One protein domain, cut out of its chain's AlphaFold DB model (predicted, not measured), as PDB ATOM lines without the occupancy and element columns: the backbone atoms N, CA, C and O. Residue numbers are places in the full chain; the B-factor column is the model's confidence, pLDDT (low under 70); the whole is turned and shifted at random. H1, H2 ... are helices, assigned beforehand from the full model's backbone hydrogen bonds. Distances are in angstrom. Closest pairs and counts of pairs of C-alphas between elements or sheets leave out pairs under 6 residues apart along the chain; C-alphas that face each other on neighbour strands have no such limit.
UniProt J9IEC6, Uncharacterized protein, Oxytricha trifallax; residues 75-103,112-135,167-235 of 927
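AT A GLANCE: This is residues 75 to 103, 112 to 135 and 167 to 235 of the 927 residues of an uncharacterized protein of Oxytricha trifallax (UniProt J9IEC6). H1, H2 and H3 pack as a triangle of helices, with H4 beside H2 and H5 out beyond H4, touching no helix. The printed part, all helix, has 122 residues with five named helices, H1 to H5 in order, and no named strand. It is only just loose, close to compact, with a radius of gyration of the C-alphas of 16.6 A, and spans 52 by 40 by 24 A.

IN THESE COORDINATES: H1, residues 78 to 99, runs 31.8 A from C-alpha 78 at (97.585, -46.148, 16.629). H2 is residues 114 to 132, 27.7 A; H3 residues 167 to 191, 36.5 A; H4 residues 200 to 216, 24.0 A. H5, residues 220 to 234, 20.8 A, ends at (58.951, -22.374, -1.108).

HOW THE PARTS SIT: H1 touches H2, closest C-alphas Leu 88 and Val 123, 6.1 A. Residues 89 to 99 alone touch H3, at a shallow tilt of 29 degrees, closest C-alphas Ile 96 and Phe 183, 5.3 A. H2 and H4 only just touch, with 3 pairs of C-alphas within 8 A, closest Arg 114 and Ile 204, 6.5 A. H4 and H5 are apart. Every O i to N i+4 pair is within hydrogen-bond range in H2, H3, H4 and H5, and 16 of 18 in H1.

THE WHOLE: Cuts leave C-alphas 103 and 112 16.1 A apart, and 135 and 167 15.2 A. Of the links printed whole, H3 to H4 is short and H4 to H5 tight. Residues 194 to 235 are among those under pLDDT 70.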
ATOM      1  N   LYS A  75      92.716 -53.566  12.189       62.34
ATOM      2  CA  LYS A  75      93.246 -52.761  13.290       62.34
ATOM      3  C   LYS A  75      94.263 -51.772  12.730       62.34
ATOM      4  O   LYS A  75      95.460 -52.064  12.677       62.34
ATOM      5  N   LEU A  76      93.773 -50.604  12.310       61.53
ATOM      6  CA  LEU A  76      94.593 -49.423  12.071       61.53
ATOM      7  C   LEU A  76      95.515 -49.269  13.278       61.53
ATOM      8  O   LEU A  76      95.055 -49.155  14.414       61.53
ATOM      9  N   THR A  77      96.828 -49.320  13.057       80.94
ATOM     10  CA  THR A  77      97.754 -49.116  14.172       80.94
ATOM     11  C   THR A  77      97.541 -47.702  14.706       80.94
ATOM     12  O   THR A  77      97.260 -46.795  13.924       80.94
ATOM     13  N   ILE A  78      97.736 -47.481  16.009       79.00
ATOM     14  CA  ILE A  78      97.585 -46.148  16.629       79.00
ATOM     15  C   ILE A  78      98.401 -45.090  15.855       79.00
ATOM     16  O   ILE A  78      97.956 -43.968  15.646       79.00
ATOM     17  N   LYS A  79      99.566 -45.479  15.318       78.56
ATOM     18  CA  LYS A  79     100.399 -44.648  14.436       78.56
ATOM     19  C   LYS A  79      99.750 -44.339  13.076       78.56
ATOM     20  O   LYS A  79      99.922 -43.238  12.570       78.56
ATOM     21  N   THR A  80      99.018 -45.282  12.484       76.12
ATOM     22  CA  THR A  80      98.251 -45.073  11.239       76.12
ATOM     23  C   THR A  80      97.070 -44.138  11.483       76.12
ATOM     24  O   THR A  80      96.894 -43.181  10.737       76.12
ATOM     25  N   GLN A  81      96.323 -44.351  12.571       78.56
ATOM     26  CA  GLN A  81      95.210 -43.495  12.991       78.56
ATOM     27  C   GLN A  81      95.691 -42.055  13.251       78.56
ATOM     28  O   GLN A  81      95.167 -41.108  12.672       78.56
ATOM     29  N   GLN A  82      96.783 -41.882  14.006       82.06
ATOM     30  CA  GLN A  82      97.407 -40.573  14.249       82.06
ATOM     31  C   GLN A  82      97.938 -39.887  12.980       82.06
ATOM     32  O   GLN A  82      98.001 -38.658  12.951       82.06
ATOM     33  N   LEU A  83      98.345 -40.642  11.953       82.50
ATOM     34  CA  LEU A  83      98.754 -40.089  10.655       82.50
ATOM     35  C   LEU A  83      97.553 -39.707   9.781       82.50
ATOM     36  O   LEU A  83      97.648 -38.721   9.055       82.50
ATOM     37  N   ALA A  84      96.435 -40.435   9.874       78.88
ATOM     38  CA  ALA A  84      95.177 -40.058   9.233       78.88
ATOM     39  C   ALA A  84      94.635 -38.752   9.837       78.88
ATOM     40  O   ALA A  84      94.427 -37.792   9.100       78.88
ATOM     41  N   ILE A  85      94.543 -38.671  11.171       82.25
ATOM     42  CA  ILE A  85      94.152 -37.452  11.901       82.25
ATOM     43  C   ILE A  85      95.056 -36.274  11.497       82.25
ATOM     44  O   ILE A  85      94.551 -35.252  11.056       82.25
ATOM     45  N   GLN A  86      96.386 -36.434  11.507       86.81
ATOM     46  CA  GLN A  86      97.332 -35.384  11.076       86.81
ATOM     47  C   GLN A  86      97.280 -35.012   9.585       86.81
ATOM     48  O   GLN A  86      97.889 -34.008   9.193       86.81
ATOM     49  N   LYS A  87      96.647 -35.827   8.733       87.25
ATOM     50  CA  LYS A  87      96.362 -35.452   7.343       87.25
ATOM     51  C   LYS A  87      95.080 -34.628   7.297       87.25
ATOM     52  O   LYS A  87      95.136 -33.505   6.817       87.25
ATOM     53  N   LEU A  88      93.994 -35.144   7.870       83.50
ATOM     54  CA  LEU A  88      92.702 -34.458   7.944       83.50
ATOM     55  C   LEU A  88      92.829 -33.088   8.639       83.50
ATOM     56  O   LEU A  88      92.240 -32.120   8.176       83.50
ATOM     57  N   GLU A  89      93.671 -32.971   9.679       83.88
ATOM     58  CA  GLU A  89      93.999 -31.700  10.353       83.88
ATOM     59  C   GLU A  89      94.561 -30.678   9.359       83.88
ATOM     60  O   GLU A  89      94.140 -29.530   9.376       83.88
ATOM     61  N   LYS A  90      95.476 -31.088   8.470       86.50
ATOM     62  CA  LYS A  90      96.100 -30.217   7.457       86.50
ATOM     63  C   LYS A  90      95.200 -29.945   6.264       86.50
ATOM     64  O   LYS A  90      95.286 -28.858   5.702       86.50
ATOM     65  N   ASP A  91      94.392 -30.925   5.874       82.94
ATOM     66  CA  ASP A  91      93.396 -30.754   4.826       82.94
ATOM     67  C   ASP A  91      92.378 -29.693   5.294       82.94
ATOM     68  O   ASP A  91      92.208 -28.685   4.617       82.94
ATOM     69  N   LEU A  92      91.825 -29.814   6.512       83.25
ATOM     70  CA  LEU A  92      90.964 -28.801   7.139       83.25
ATOM     71  C   LEU A  92      91.660 -27.432   7.255       83.25
ATOM     72  O   LEU A  92      91.088 -26.414   6.876       83.25
ATOM     73  N   ASP A  93      92.918 -27.394   7.701       84.12
ATOM     74  CA  ASP A  93      93.706 -26.158   7.804       84.12
ATOM     75  C   ASP A  93      93.970 -25.481   6.446       84.12
ATOM     76  O   ASP A  93      94.208 -24.272   6.396       84.12
ATOM     77  N   ALA A  94      94.002 -26.244   5.350       83.94
ATOM     78  CA  ALA A  94      94.111 -25.718   3.993       83.94
ATOM     79  C   ALA A  94      92.758 -25.188   3.498       83.94
ATOM     80  O   ALA A  94      92.713 -24.122   2.889       83.94
ATOM     81  N   LEU A  95      91.666 -25.883   3.827       79.69
ATOM     82  CA  LEU A  95      90.301 -25.464   3.512       79.69
ATOM     83  C   LEU A  95      89.931 -24.164   4.228       79.69
ATOM     84  O   LEU A  95      89.489 -23.229   3.567       79.69
ATOM     85  N   ILE A  96      90.211 -24.042   5.531       82.31
ATOM     86  CA  ILE A  96      90.051 -22.782   6.275       82.31
ATOM     87  C   ILE A  96      90.759 -21.648   5.525       82.31
ATOM     88  O   ILE A  96      90.132 -20.649   5.206       82.31
ATOM     89  N   LYS A  97      92.025 -21.827   5.124       84.25
ATOM     90  CA  LYS A  97      92.792 -20.798   4.393       84.25
ATOM     91  C   LYS A  97      92.203 -20.422   3.026       84.25
ATOM     92  O   LYS A  97      92.444 -19.304   2.583       84.25
ATOM     93  N   ILE A  98      91.440 -21.302   2.372       82.38
ATOM     94  CA  ILE A  98      90.744 -20.990   1.114       82.38
ATOM     95  C   ILE A  98      89.586 -20.012   1.367       82.38
ATOM     96  O   ILE A  98      89.504 -18.999   0.675       82.38
ATOM     97  N   PHE A  99      88.753 -20.251   2.388       80.00
ATOM     98  CA  PHE A  99      87.605 -19.387   2.716       80.00
ATOM     99  C   PHE A  99      87.978 -18.161   3.577       80.00
ATOM    100  O   PHE A  99      87.353 -17.110   3.461       80.00
ATOM    101  N   SER A 100      89.042 -18.242   4.382       81.06
ATOM    102  CA  SER A 100      89.621 -17.133   5.163       81.06
ATOM    103  C   SER A 100      90.449 -16.142   4.332       81.06
ATOM    104  O   SER A 100      91.142 -15.300   4.904       81.06
ATOM    105  N   HIS A 101      90.429 -16.202   2.996       75.38
ATOM    106  CA  HIS A 101      91.050 -15.157   2.181       75.38
ATOM    107  C   HIS A 101      90.214 -13.861   2.237       75.38
ATOM    108  O   HIS A 101      89.284 -13.635   1.460       75.38
ATOM    109  N   GLU A 102      90.587 -12.992   3.181       56.94
ATOM    110  CA  GLU A 102      89.985 -11.673   3.431       56.94
ATOM    111  C   GLU A 102      90.168 -10.669   2.283       56.94
ATOM    112  O   GLU A 102      89.464  -9.665   2.252       56.94
ATOM    113  N   ASN A 103      91.086 -10.903   1.337       64.25
ATOM    114  CA  ASN A 103      91.291  -9.999   0.205       64.25
ATOM    115  C   ASN A 103      90.226 -10.250  -0.887       64.25
ATOM    116  O   ASN A 103      90.331 -11.260  -1.593       64.25
ATOM    117  N   VAL A 112      85.110 -22.442  -6.110       76.50
ATOM    118  CA  VAL A 112      85.193 -23.758  -5.462       76.50
ATOM    119  C   VAL A 112      84.192 -24.678  -6.154       76.50
ATOM    120  O   VAL A 112      83.000 -24.375  -6.208       76.50
ATOM    121  N   SER A 113      84.663 -25.796  -6.701       78.75
ATOM    122  CA  SER A 113      83.790 -26.747  -7.390       78.75
ATOM    123  C   SER A 113      82.916 -27.543  -6.411       78.75
ATOM    124  O   SER A 113      83.281 -27.776  -5.255       78.75
ATOM    125  N   ARG A 114      81.768 -28.036  -6.897       73.12
ATOM    126  CA  ARG A 114      80.880 -28.929  -6.127       73.12
ATOM    127  C   ARG A 114      81.625 -30.162  -5.597       73.12
ATOM    128  O   ARG A 114      81.397 -30.563  -4.460       73.12
ATOM    129  N   ASP A 115      82.540 -30.729  -6.384       74.31
ATOM    130  CA  ASP A 115      83.308 -31.919  -6.000       74.31
ATOM    131  C   ASP A 115      84.365 -31.637  -4.927       74.31
ATOM    132  O   ASP A 115      84.610 -32.492  -4.072       74.31
ATOM    133  N   GLU A 116      84.985 -30.454  -4.926       77.31
ATOM    134  CA  GLU A 116      85.838 -30.014  -3.814       77.31
ATOM    135  C   GLU A 116      85.002 -29.845  -2.544       77.31
ATOM    136  O   GLU A 116      85.366 -30.372  -1.495       77.31
ATOM    137  N   LEU A 117      83.833 -29.211  -2.646       75.19
ATOM    138  CA  LEU A 117      82.954 -28.966  -1.503       75.19
ATOM    139  C   LEU A 117      82.356 -30.258  -0.909       75.19
ATOM    140  O   LEU A 117      82.248 -30.393   0.310       75.19
ATOM    141  N   ILE A 118      82.082 -31.270  -1.736       74.75
ATOM    142  CA  ILE A 118      81.734 -32.626  -1.276       74.75
ATOM    143  C   ILE A 118      82.937 -33.311  -0.598       74.75
ATOM    144  O   ILE A 118      82.774 -33.964   0.437       74.75
ATOM    145  N   GLN A 119      84.156 -33.166  -1.132       74.94
ATOM    146  CA  GLN A 119      85.368 -33.704  -0.495       74.94
ATOM    147  C   GLN A 119      85.650 -33.053   0.868       74.94
ATOM    148  O   GLN A 119      86.059 -33.750   1.798       74.94
ATOM    149  N   MET A 120      85.376 -31.754   1.016       77.69
ATOM    150  CA  MET A 120      85.492 -31.019   2.281       77.69
ATOM    151  C   MET A 120      84.620 -31.632   3.380       77.69
ATOM    152  O   MET A 120      85.110 -31.917   4.471       77.69
ATOM    153  N   PHE A 121      83.347 -31.913   3.090       77.88
ATOM    154  CA  PHE A 121      82.474 -32.558   4.070       77.88
ATOM    155  C   PHE A 121      82.885 -33.999   4.389       77.88
ATOM    156  O   PHE A 121      82.799 -34.405   5.547       77.88
ATOM    157  N   ARG A 122      83.426 -34.751   3.421       75.88
ATOM    158  CA  ARG A 122      83.984 -36.092   3.681       75.88
ATOM    159  C   ARG A 122      85.203 -36.064   4.610       75.88
ATOM    160  O   ARG A 122      85.360 -36.976   5.417       75.88
ATOM    161  N   VAL A 123      86.045 -35.024   4.552       74.25
ATOM    162  CA  VAL A 123      87.151 -34.824   5.517       74.25
ATOM    163  C   VAL A 123      86.613 -34.669   6.944       74.25
ATOM    164  O   VAL A 123      87.171 -35.245   7.878       74.25
ATOM    165  N   ILE A 124      85.499 -33.951   7.106       75.38
ATOM    166  CA  ILE A 124      84.832 -33.741   8.399       75.38
ATOM    167  C   ILE A 124      84.141 -35.028   8.885       75.38
ATOM    168  O   ILE A 124      84.271 -35.401  10.050       75.38
ATOM    169  N   GLU A 125      83.481 -35.769   7.991       75.50
ATOM    170  CA  GLU A 125      82.886 -37.074   8.305       75.50
ATOM    171  C   GLU A 125      83.938 -38.085   8.797       75.50
ATOM    172  O   GLU A 125      83.733 -38.731   9.827       75.50
ATOM    173  N   CYS A 126      85.102 -38.149   8.138       73.19
ATOM    174  CA  CYS A 126      86.213 -39.014   8.543       73.19
ATOM    175  C   CYS A 126      86.709 -38.722   9.972       73.19
ATOM    176  O   CYS A 126      87.084 -39.650  10.687       73.19
ATOM    177  N   PHE A 127      86.709 -37.458  10.421       73.75
ATOM    178  CA  PHE A 127      87.042 -37.138  11.816       73.75
ATOM    179  C   PHE A 127      86.024 -37.728  12.797       73.75
ATOM    180  O   PHE A 127      86.420 -38.354  13.779       73.75
ATOM    181  N   ARG A 128      84.724 -37.579  12.509       73.25
ATOM    182  CA  ARG A 128      83.646 -38.106  13.358       73.25
ATOM    183  C   ARG A 128      83.730 -39.628  13.495       73.25
ATOM    184  O   ARG A 128      83.573 -40.143  14.599       73.25
ATOM    185  N   GLU A 129      84.007 -40.349  12.407       72.81
ATOM    186  CA  GLU A 129      84.229 -41.801  12.469       72.81
ATOM    187  C   GLU A 129      85.409 -42.150  13.387       72.81
ATOM    188  O   GLU A 129      85.261 -42.966  14.302       72.81
ATOM    189  N   LEU A 130      86.555 -41.485  13.205       67.75
ATOM    190  CA  LEU A 130      87.763 -41.714  14.004       67.75
ATOM    191  C   LEU A 130      87.544 -41.454  15.507       67.75
ATOM    192  O   LEU A 130      88.080 -42.206  16.320       67.75
ATOM    193  N   ASP A 131      86.720 -40.469  15.880       68.38
ATOM    194  CA  ASP A 131      86.360 -40.193  17.280       68.38
ATOM    195  C   ASP A 131      85.498 -41.301  17.907       68.38
ATOM    196  O   ASP A 131      85.680 -41.658  19.077       68.38
ATOM    197  N   THR A 132      84.542 -41.860  17.151       66.69
ATOM    198  CA  THR A 132      83.651 -42.915  17.674       66.69
ATOM    199  C   THR A 132      84.413 -44.193  18.027       66.69
ATOM    200  O   THR A 132      84.087 -44.853  19.018       66.69
ATOM    201  N   VAL A 133      85.485 -44.494  17.288       61.28
ATOM    202  CA  VAL A 133      86.347 -45.668  17.499       61.28
ATOM    203  C   VAL A 133      87.161 -45.585  18.801       61.28
ATOM    204  O   VAL A 133      87.555 -46.621  19.335       61.28
ATOM    205  N   GLU A 134      87.374 -44.396  19.382       56.75
ATOM    206  CA  GLU A 134      88.157 -44.234  20.621       56.75
ATOM    207  C   GLU A 134      87.351 -44.420  21.929       56.75
ATOM    208  O   GLU A 134      87.926 -44.358  23.019       56.75
ATOM    209  N   ASN A 135      86.039 -44.705  21.874       48.72
ATOM    210  CA  ASN A 135      85.178 -44.858  23.069       48.72
ATOM    211  C   ASN A 135      84.662 -46.284  23.440       48.72
ATOM    212  O   ASN A 135      83.684 -46.363  24.191       48.72
ATOM    213  N   LYS A 167      95.200 -36.269  28.620       64.69
ATOM    214  CA  LYS A 167      95.075 -34.800  28.704       64.69
ATOM    215  C   LYS A 167      95.492 -34.091  27.411       64.69
ATOM    216  O   LYS A 167      94.911 -33.066  27.069       64.69
ATOM    217  N   LYS A 168      96.489 -34.621  26.700       70.88
ATOM    218  CA  LYS A 168      96.964 -34.097  25.411       70.88
ATOM    219  C   LYS A 168      95.947 -34.350  24.300       70.88
ATOM    220  O   LYS A 168      95.727 -33.472  23.471       70.88
ATOM    221  N   ASP A 169      95.307 -35.510  24.321       70.06
ATOM    222  CA  ASP A 169      94.337 -35.905  23.301       70.06
ATOM    223  C   ASP A 169      93.002 -35.158  23.505       70.06
ATOM    224  O   ASP A 169      92.469 -34.583  22.558       70.06
ATOM    225  N   SER A 170      92.559 -34.964  24.756       70.25
ATOM    226  CA  SER A 170      91.443 -34.051  25.073       70.25
ATOM    227  C   SER A 170      91.715 -32.587  24.691       70.25
ATOM    228  O   SER A 170      90.782 -31.883  24.307       70.25
ATOM    229  N   PHE A 171      92.961 -32.108  24.794       76.69
ATOM    230  CA  PHE A 171      93.331 -30.758  24.349       76.69
ATOM    231  C   PHE A 171      93.282 -30.634  22.820       76.69
ATOM    232  O   PHE A 171      92.738 -29.661  22.304       76.69
ATOM    233  N   ARG A 172      93.780 -31.646  22.097       77.06
ATOM    234  CA  ARG A 172      93.705 -31.722  20.629       77.06
ATOM    235  C   ARG A 172      92.270 -31.736  20.121       77.06
ATOM    236  O   ARG A 172      91.956 -30.951  19.237       77.06
ATOM    237  N   MET A 173      91.397 -32.535  20.736       78.25
ATOM    238  CA  MET A 173      89.960 -32.532  20.443       78.25
ATOM    239  C   MET A 173      89.363 -31.119  20.560       78.25
ATOM    240  O   MET A 173      88.637 -30.674  19.677       78.25
ATOM    241  N   GLY A 174      89.729 -30.372  21.609       78.69
ATOM    242  CA  GLY A 174      89.296 -28.983  21.794       78.69
ATOM    243  C   GLY A 174      89.842 -28.001  20.748       78.69
ATOM    244  O   GLY A 174      89.127 -27.085  20.353       78.69
ATOM    245  N   GLN A 175      91.076 -28.187  20.265       80.25
ATOM    246  CA  GLN A 175      91.616 -27.386  19.156       80.25
ATOM    247  C   GLN A 175      90.924 -27.717  17.828       80.25
ATOM    248  O   GLN A 175      90.571 -26.806  17.084       80.25
ATOM    249  N   ARG A 176      90.688 -29.005  17.559       81.44
ATOM    250  CA  ARG A 176      90.097 -29.487  16.309       81.44
ATOM    251  C   ARG A 176      88.628 -29.093  16.170       81.44
ATOM    252  O   ARG A 176      88.254 -28.556  15.138       81.44
ATOM    253  N   LEU A 177      87.832 -29.232  17.235       81.31
ATOM    254  CA  LEU A 177      86.455 -28.720  17.274       81.31
ATOM    255  C   LEU A 177      86.397 -27.207  17.017       81.31
ATOM    256  O   LEU A 177      85.470 -26.741  16.363       81.31
ATOM    257  N   LYS A 178      87.404 -26.442  17.466       83.12
ATOM    258  CA  LYS A 178      87.505 -25.018  17.125       83.12
ATOM    259  C   LYS A 178      87.857 -24.803  15.648       83.12
ATOM    260  O   LYS A 178      87.298 -23.904  15.043       83.12
ATOM    261  N   GLN A 179      88.736 -25.609  15.049       80.31
ATOM    262  CA  GLN A 179      89.003 -25.543  13.603       80.31
ATOM    263  C   GLN A 179      87.759 -25.915  12.775       80.31
ATOM    264  O   GLN A 179      87.508 -25.284  11.757       80.31
ATOM    265  N   GLU A 180      86.955 -26.887  13.218       79.31
ATOM    266  CA  GLU A 180      85.657 -27.226  12.612       79.31
ATOM    267  C   GLU A 180      84.656 -26.057  12.724       79.31
ATOM    268  O   GLU A 180      84.019 -25.696  11.738       79.31
ATOM    269  N   GLU A 181      84.558 -25.417  13.895       81.12
ATOM    270  CA  GLU A 181      83.731 -24.221  14.126       81.12
ATOM    271  C   GLU A 181      84.207 -23.016  13.293       81.12
ATOM    272  O   GLU A 181      83.409 -22.382  12.605       81.12
ATOM    273  N   ASP A 182      85.507 -22.708  13.308       80.38
ATOM    274  CA  ASP A 182      86.108 -21.642  12.502       80.38
ATOM    275  C   ASP A 182      85.872 -21.917  11.003       80.38
ATOM    276  O   ASP A 182      85.500 -21.000  10.272       80.38
ATOM    277  N   PHE A 183      86.024 -23.164  10.537       83.38
ATOM    278  CA  PHE A 183      85.730 -23.560   9.155       83.38
ATOM    279  C   PHE A 183      84.263 -23.315   8.781       83.38
ATOM    280  O   PHE A 183      83.999 -22.640   7.785       83.38
ATOM    281  N   LEU A 184      83.314 -23.824   9.574       80.38
ATOM    282  CA  LEU A 184      81.883 -23.676   9.293       80.38
ATOM    283  C   LEU A 184      81.459 -22.202   9.282       80.38
ATOM    284  O   LEU A 184      80.681 -21.804   8.419       80.38
ATOM    285  N   ASN A 185      82.022 -21.372  10.167       78.06
ATOM    286  CA  ASN A 185      81.793 -19.927  10.155       78.06
ATOM    287  C   ASN A 185      82.329 -19.256   8.875       78.06
ATOM    288  O   ASN A 185      81.647 -18.410   8.304       78.06
ATOM    289  N   HIS A 186      83.516 -19.634   8.384       79.56
ATOM    290  CA  HIS A 186      84.042 -19.094   7.122       79.56
ATOM    291  C   HIS A 186      83.241 -19.563   5.902       79.56
ATOM    292  O   HIS A 186      82.980 -18.759   5.010       79.56
ATOM    293  N   LEU A 187      82.810 -20.826   5.877       79.12
ATOM    294  CA  LEU A 187      81.945 -21.369   4.829       79.12
ATOM    295  C   LEU A 187      80.580 -20.657   4.806       79.12
ATOM    296  O   LEU A 187      80.090 -20.274   3.747       79.12
ATOM    297  N   TRP A 188      79.988 -20.416   5.976       80.12
ATOM    298  CA  TRP A 188      78.726 -19.687   6.109       80.12
ATOM    299  C   TRP A 188      78.858 -18.216   5.684       80.12
ATOM    300  O   TRP A 188      78.023 -17.711   4.940       80.12
ATOM    301  N   ASN A 189      79.949 -17.545   6.067       78.94
ATOM    302  CA  ASN A 189      80.254 -16.179   5.622       78.94
ATOM    303  C   ASN A 189      80.587 -16.084   4.119       78.94
ATOM    304  O   ASN A 189      80.460 -15.007   3.543       78.94
ATOM    305  N   TYR A 190      81.017 -17.180   3.485       79.69
ATOM    306  CA  TYR A 190      81.178 -17.265   2.031       79.69
ATOM    307  C   TYR A 190      79.809 -17.338   1.339       79.69
ATOM    308  O   TYR A 190      79.547 -16.534   0.448       79.69
ATOM    309  N   PHE A 191      78.904 -18.207   1.808       75.06
ATOM    310  CA  PHE A 191      77.532 -18.301   1.287       75.06
ATOM    311  C   PHE A 191      76.668 -17.061   1.546       75.06
ATOM    312  O   PHE A 191      75.799 -16.754   0.740       75.06
ATOM    313  N   LEU A 192      76.893 -16.339   2.648       71.81
ATOM    314  CA  LEU A 192      76.194 -15.085   2.953       71.81
ATOM    315  C   LEU A 192      76.912 -13.828   2.422       71.81
ATOM    316  O   LEU A 192      76.564 -12.724   2.835       71.81
ATOM    317  N   SER A 193      77.917 -13.955   1.545       73.38
ATOM    318  CA  SER A 193      78.574 -12.799   0.915       73.38
ATOM    319  C   SER A 193      77.694 -12.279  -0.237       73.38
ATOM    320  O   SER A 193      77.620 -12.953  -1.265       73.38
ATOM    321  N   PRO A 194      77.051 -11.095  -0.129       53.25
ATOM    322  CA  PRO A 194      76.046 -10.620  -1.090       53.25
ATOM    323  C   PRO A 194      76.726  -9.984  -2.314       53.25
ATOM    324  O   PRO A 194      76.663  -8.778  -2.535       53.25
ATOM    325  N   SER A 195      77.533 -10.774  -3.021       54.91
ATOM    326  CA  SER A 195      78.519 -10.282  -3.994       54.91
ATOM    327  C   SER A 195      78.352 -10.886  -5.387       54.91
ATOM    328  O   SER A 195      78.661 -10.218  -6.367       54.91
ATOM    329  N   ASP A 196      77.835 -12.113  -5.476       54.53
ATOM    330  CA  ASP A 196      77.722 -12.882  -6.718       54.53
ATOM    331  C   ASP A 196      76.393 -13.658  -6.724       54.53
ATOM    332  O   ASP A 196      76.353 -14.822  -6.328       54.53
ATOM    333  N   HIS A 197      75.300 -13.028  -7.172       49.59
ATOM    334  CA  HIS A 197      73.936 -13.598  -7.211       49.59
ATOM    335  C   HIS A 197      73.761 -14.679  -8.309       49.59
ATOM    336  O   HIS A 197      72.813 -14.661  -9.089       49.59
ATOM    337  N   ASN A 198      74.703 -15.619  -8.407       59.09
ATOM    338  CA  ASN A 198      74.689 -16.695  -9.392       59.09
ATOM    339  C   ASN A 198      73.897 -17.904  -8.879       59.09
ATOM    340  O   ASN A 198      74.167 -18.422  -7.798       59.09
ATOM    341  N   GLU A 199      72.994 -18.414  -9.715       54.94
ATOM    342  CA  GLU A 199      72.106 -19.562  -9.464       54.94
ATOM    343  C   GLU A 199      72.841 -20.811  -8.930       54.94
ATOM    344  O   GLU A 199      72.346 -21.506  -8.043       54.94
ATOM    345  N   ALA A 200      74.089 -21.024  -9.368       53.50
ATOM    346  CA  ALA A 200      74.979 -22.075  -8.874       53.50
ATOM    347  C   ALA A 200      75.216 -22.039  -7.347       53.50
ATOM    348  O   ALA A 200      75.461 -23.086  -6.747       53.50
ATOM    349  N   GLN A 201      75.119 -20.872  -6.697       62.97
ATOM    350  CA  GLN A 201      75.182 -20.790  -5.237       62.97
ATOM    351  C   GLN A 201      73.993 -21.493  -4.577       62.97
ATOM    352  O   GLN A 201      74.193 -22.129  -3.549       62.97
ATOM    353  N   SER A 202      72.791 -21.456  -5.166       64.31
ATOM    354  CA  SER A 202      71.596 -22.118  -4.617       64.31
ATOM    355  C   SER A 202      71.752 -23.641  -4.600       64.31
ATOM    356  O   SER A 202      71.490 -24.285  -3.585       64.31
ATOM    357  N   ASP A 203      72.263 -24.231  -5.682       64.50
ATOM    358  CA  ASP A 203      72.535 -25.671  -5.760       64.50
ATOM    359  C   ASP A 203      73.616 -26.108  -4.761       64.50
ATOM    360  O   ASP A 203      73.453 -27.097  -4.040       64.50
ATOM    361  N   ILE A 204      74.710 -25.345  -4.667       66.38
ATOM    362  CA  ILE A 204      75.790 -25.626  -3.715       66.38
ATOM    363  C   ILE A 204      75.289 -25.445  -2.273       66.38
ATOM    364  O   ILE A 204      75.601 -26.278  -1.422       66.38
ATOM    365  N   LEU A 205      74.476 -24.425  -1.988       68.44
ATOM    366  CA  LEU A 205      73.850 -24.191  -0.686       68.44
ATOM    367  C   LEU A 205      72.900 -25.342  -0.316       68.44
ATOM    368  O   LEU A 205      72.972 -25.856   0.796       68.44
ATOM    369  N   ASN A 206      72.069 -25.809  -1.251       67.75
ATOM    370  CA  ASN A 206      71.158 -26.938  -1.050       67.75
ATOM    371  C   ASN A 206      71.898 -28.264  -0.804       67.75
ATOM    372  O   ASN A 206      71.486 -29.046   0.052       67.75
ATOM    373  N   GLU A 207      72.999 -28.532  -1.508       66.31
ATOM    374  CA  GLU A 207      73.837 -29.716  -1.259       66.31
ATOM    375  C   GLU A 207      74.606 -29.604   0.065       66.31
ATOM    376  O   GLU A 207      74.607 -30.552   0.848       66.31
ATOM    377  N   THR A 208      75.165 -28.430   0.374       65.00
ATOM    378  CA  THR A 208      75.757 -28.107   1.686       65.00
ATOM    379  C   THR A 208      74.755 -28.385   2.803       65.00
ATOM    380  O   THR A 208      75.069 -29.087   3.764       65.00
ATOM    381  N   PHE A 209      73.523 -27.892   2.653       67.50
ATOM    382  CA  PHE A 209      72.438 -28.123   3.594       67.50
ATOM    383  C   PHE A 209      72.091 -29.605   3.717       67.50
ATOM    384  O   PHE A 209      72.079 -30.103   4.838       67.50
ATOM    385  N   LYS A 210      71.879 -30.344   2.619       66.88
ATOM    386  CA  LYS A 210      71.623 -31.799   2.668       66.88
ATOM    387  C   LYS A 210      72.714 -32.541   3.442       66.88
ATOM    388  O   LYS A 210      72.394 -33.387   4.272       66.88
ATOM    389  N   ILE A 211      73.987 -32.219   3.204       61.06
ATOM    390  CA  ILE A 211      75.118 -32.881   3.867       61.06
ATOM    391  C   ILE A 211      75.173 -32.519   5.362       61.06
ATOM    392  O   ILE A 211      75.303 -33.406   6.203       61.06
ATOM    393  N   VAL A 212      74.992 -31.245   5.726       61.41
ATOM    394  CA  VAL A 212      74.925 -30.815   7.135       61.41
ATOM    395  C   VAL A 212      73.714 -31.436   7.850       61.41
ATOM    396  O   VAL A 212      73.865 -32.009   8.932       61.41
ATOM    397  N   PHE A 213      72.524 -31.393   7.247       59.56
ATOM    398  CA  PHE A 213      71.288 -31.934   7.818       59.56
ATOM    399  C   PHE A 213      71.348 -33.455   8.011       59.56
ATOM    400  O   PHE A 213      71.004 -33.934   9.091       59.56
ATOM    401  N   ASN A 214      71.869 -34.205   7.034       57.19
ATOM    402  CA  ASN A 214      72.027 -35.661   7.128       57.19
ATOM    403  C   ASN A 214      73.059 -36.108   8.182       57.19
ATOM    404  O   ASN A 214      73.142 -37.304   8.478       57.19
ATOM    405  N   HIS A 215      73.892 -35.205   8.718       54.72
ATOM    406  CA  HIS A 215      75.039 -35.584   9.552       54.72
ATOM    407  C   HIS A 215      75.102 -34.924  10.940       54.72
ATOM    408  O   HIS A 215      75.807 -35.460  11.800       54.72
ATOM    409  N   TYR A 216      74.368 -33.829  11.193       53.53
ATOM    410  CA  TYR A 216      74.490 -33.037  12.431       53.53
ATOM    411  C   TYR A 216      73.222 -32.892  13.301       53.53
ATOM    412  O   TYR A 216      73.324 -32.328  14.391       53.53
ATOM    413  N   ILE A 217      72.046 -33.395  12.896       51.28
ATOM    414  CA  ILE A 217      70.778 -33.157  13.625       51.28
ATOM    415  C   ILE A 217      70.102 -34.451  14.109       51.28
ATOM    416  O   ILE A 217      69.654 -35.265  13.306       51.28
ATOM    417  N   PRO A 218      69.910 -34.581  15.436       46.69
ATOM    418  CA  PRO A 218      68.776 -35.312  15.998       46.69
ATOM    419  C   PRO A 218      68.089 -34.512  17.128       46.69
ATOM    420  O   PRO A 218      68.267 -34.793  18.316       46.69
ATOM    421  N   ASN A 219      67.286 -33.504  16.772       50.09
ATOM    422  CA  ASN A 219      66.396 -32.796  17.703       50.09
ATOM    423  C   ASN A 219      65.141 -32.297  16.969       50.09
ATOM    424  O   ASN A 219      65.247 -31.603  15.958       50.09
ATOM    425  N   THR A 220      63.950 -32.604  17.488       50.88
ATOM    426  CA  THR A 220      62.665 -32.289  16.835       50.88
ATOM    427  C   THR A 220      62.478 -30.796  16.565       50.88
ATOM    428  O   THR A 220      61.995 -30.429  15.500       50.88
ATOM    429  N   LYS A 221      62.970 -29.920  17.449       49.38
ATOM    430  CA  LYS A 221      62.891 -28.454  17.270       49.38
ATOM    431  C   LYS A 221      63.783 -27.891  16.156       49.38
ATOM    432  O   LYS A 221      63.645 -26.727  15.789       49.38
ATOM    433  N   GLN A 222      64.715 -28.692  15.639       50.28
ATOM    434  CA  GLN A 222      65.511 -28.344  14.460       50.28
ATOM    435  C   GLN A 222      64.835 -28.836  13.170       50.28
ATOM    436  O   GLN A 222      64.997 -28.202  12.136       50.28
ATOM    437  N   ILE A 223      64.011 -29.889  13.242       53.44
ATOM    438  CA  ILE A 223      63.117 -30.319  12.149       53.44
ATOM    439  C   ILE A 223      61.960 -29.317  11.981       53.44
ATOM    440  O   ILE A 223      61.573 -28.989  10.868       53.44
ATOM    441  N   GLU A 224      61.458 -28.760  13.084       56.34
ATOM    442  CA  GLU A 224      60.470 -27.672  13.088       56.34
ATOM    443  C   GLU A 224      61.015 -26.414  12.374       56.34
ATOM    444  O   GLU A 224      60.384 -25.894  11.455       56.34
ATOM    445  N   LEU A 225      62.252 -26.005  12.698       52.97
ATOM    446  CA  LEU A 225      62.972 -24.932  11.993       52.97
ATOM    447  C   LEU A 225      63.233 -25.264  10.512       52.97
ATOM    448  O   LEU A 225      63.136 -24.376   9.669       52.97
ATOM    449  N   LEU A 226      63.554 -26.524  10.191       51.97
ATOM    450  CA  LEU A 226      63.741 -26.994   8.816       51.97
ATOM    451  C   LEU A 226      62.454 -26.823   8.000       51.97
ATOM    452  O   LEU A 226      62.504 -26.271   6.905       51.97
ATOM    453  N   MET A 227      61.304 -27.233   8.546       61.44
ATOM    454  CA  MET A 227      60.014 -27.048   7.881       61.44
ATOM    455  C   MET A 227      59.669 -25.571   7.689       61.44
ATOM    456  O   MET A 227      59.120 -25.222   6.651       61.44
ATOM    457  N   ASP A 228      59.983 -24.696   8.644       57.62
ATOM    458  CA  ASP A 228      59.694 -23.264   8.513       57.62
ATOM    459  C   ASP A 228      60.647 -22.539   7.549       57.62
ATOM    460  O   ASP A 228      60.202 -21.661   6.812       57.62
ATOM    461  N   LEU A 229      61.921 -22.941   7.467       55.97
ATOM    462  CA  LEU A 229      62.844 -22.466   6.428       55.97
ATOM    463  C   LEU A 229      62.465 -22.996   5.039       55.97
ATOM    464  O   LEU A 229      62.492 -22.237   4.075       55.97
ATOM    465  N   GLN A 230      62.049 -24.259   4.929       59.69
ATOM    466  CA  GLN A 230      61.583 -24.835   3.666       59.69
ATOM    467  C   GLN A 230      60.271 -24.184   3.203       59.69
ATOM    468  O   GLN A 230      60.148 -23.843   2.033       59.69
ATOM    469  N   LYS A 231      59.320 -23.918   4.112       63.06
ATOM    470  CA  LYS A 231      58.135 -23.089   3.817       63.06
ATOM    471  C   LYS A 231      58.535 -21.688   3.359       63.06
ATOM    472  O   LYS A 231      57.921 -21.180   2.432       63.06
ATOM    473  N   LEU A 232      59.539 -21.067   3.986       58.84
ATOM    474  CA  LEU A 232      59.994 -19.722   3.627       58.84
ATOM    475  C   LEU A 232      60.574 -19.688   2.206       58.84
ATOM    476  O   LEU A 232      60.126 -18.873   1.405       58.84
ATOM    477  N   VAL A 233      61.483 -20.610   1.870       62.22
ATOM    478  CA  VAL A 233      62.047 -20.756   0.514       62.22
ATOM    479  C   VAL A 233      60.953 -21.081  -0.508       62.22
ATOM    480  O   VAL A 233      60.842 -20.392  -1.515       62.22
ATOM    481  N   ASN A 234      60.066 -22.036  -0.217       57.50
ATOM    482  CA  ASN A 234      58.951 -22.374  -1.108       57.50
ATOM    483  C   ASN A 234      57.905 -21.241  -1.220       57.50
ATOM    484  O   ASN A 234      57.158 -21.202  -2.188       57.50
ATOM    485  N   SER A 235      57.840 -20.307  -0.261       58.38
ATOM    486  CA  SER A 235      56.972 -19.116  -0.327       58.38
ATOM    487  C   SER A 235      57.574 -17.941  -1.108       58.38
ATOM    488  O   SER A 235      56.909 -16.919  -1.277       58.38
TER     489      SER A 235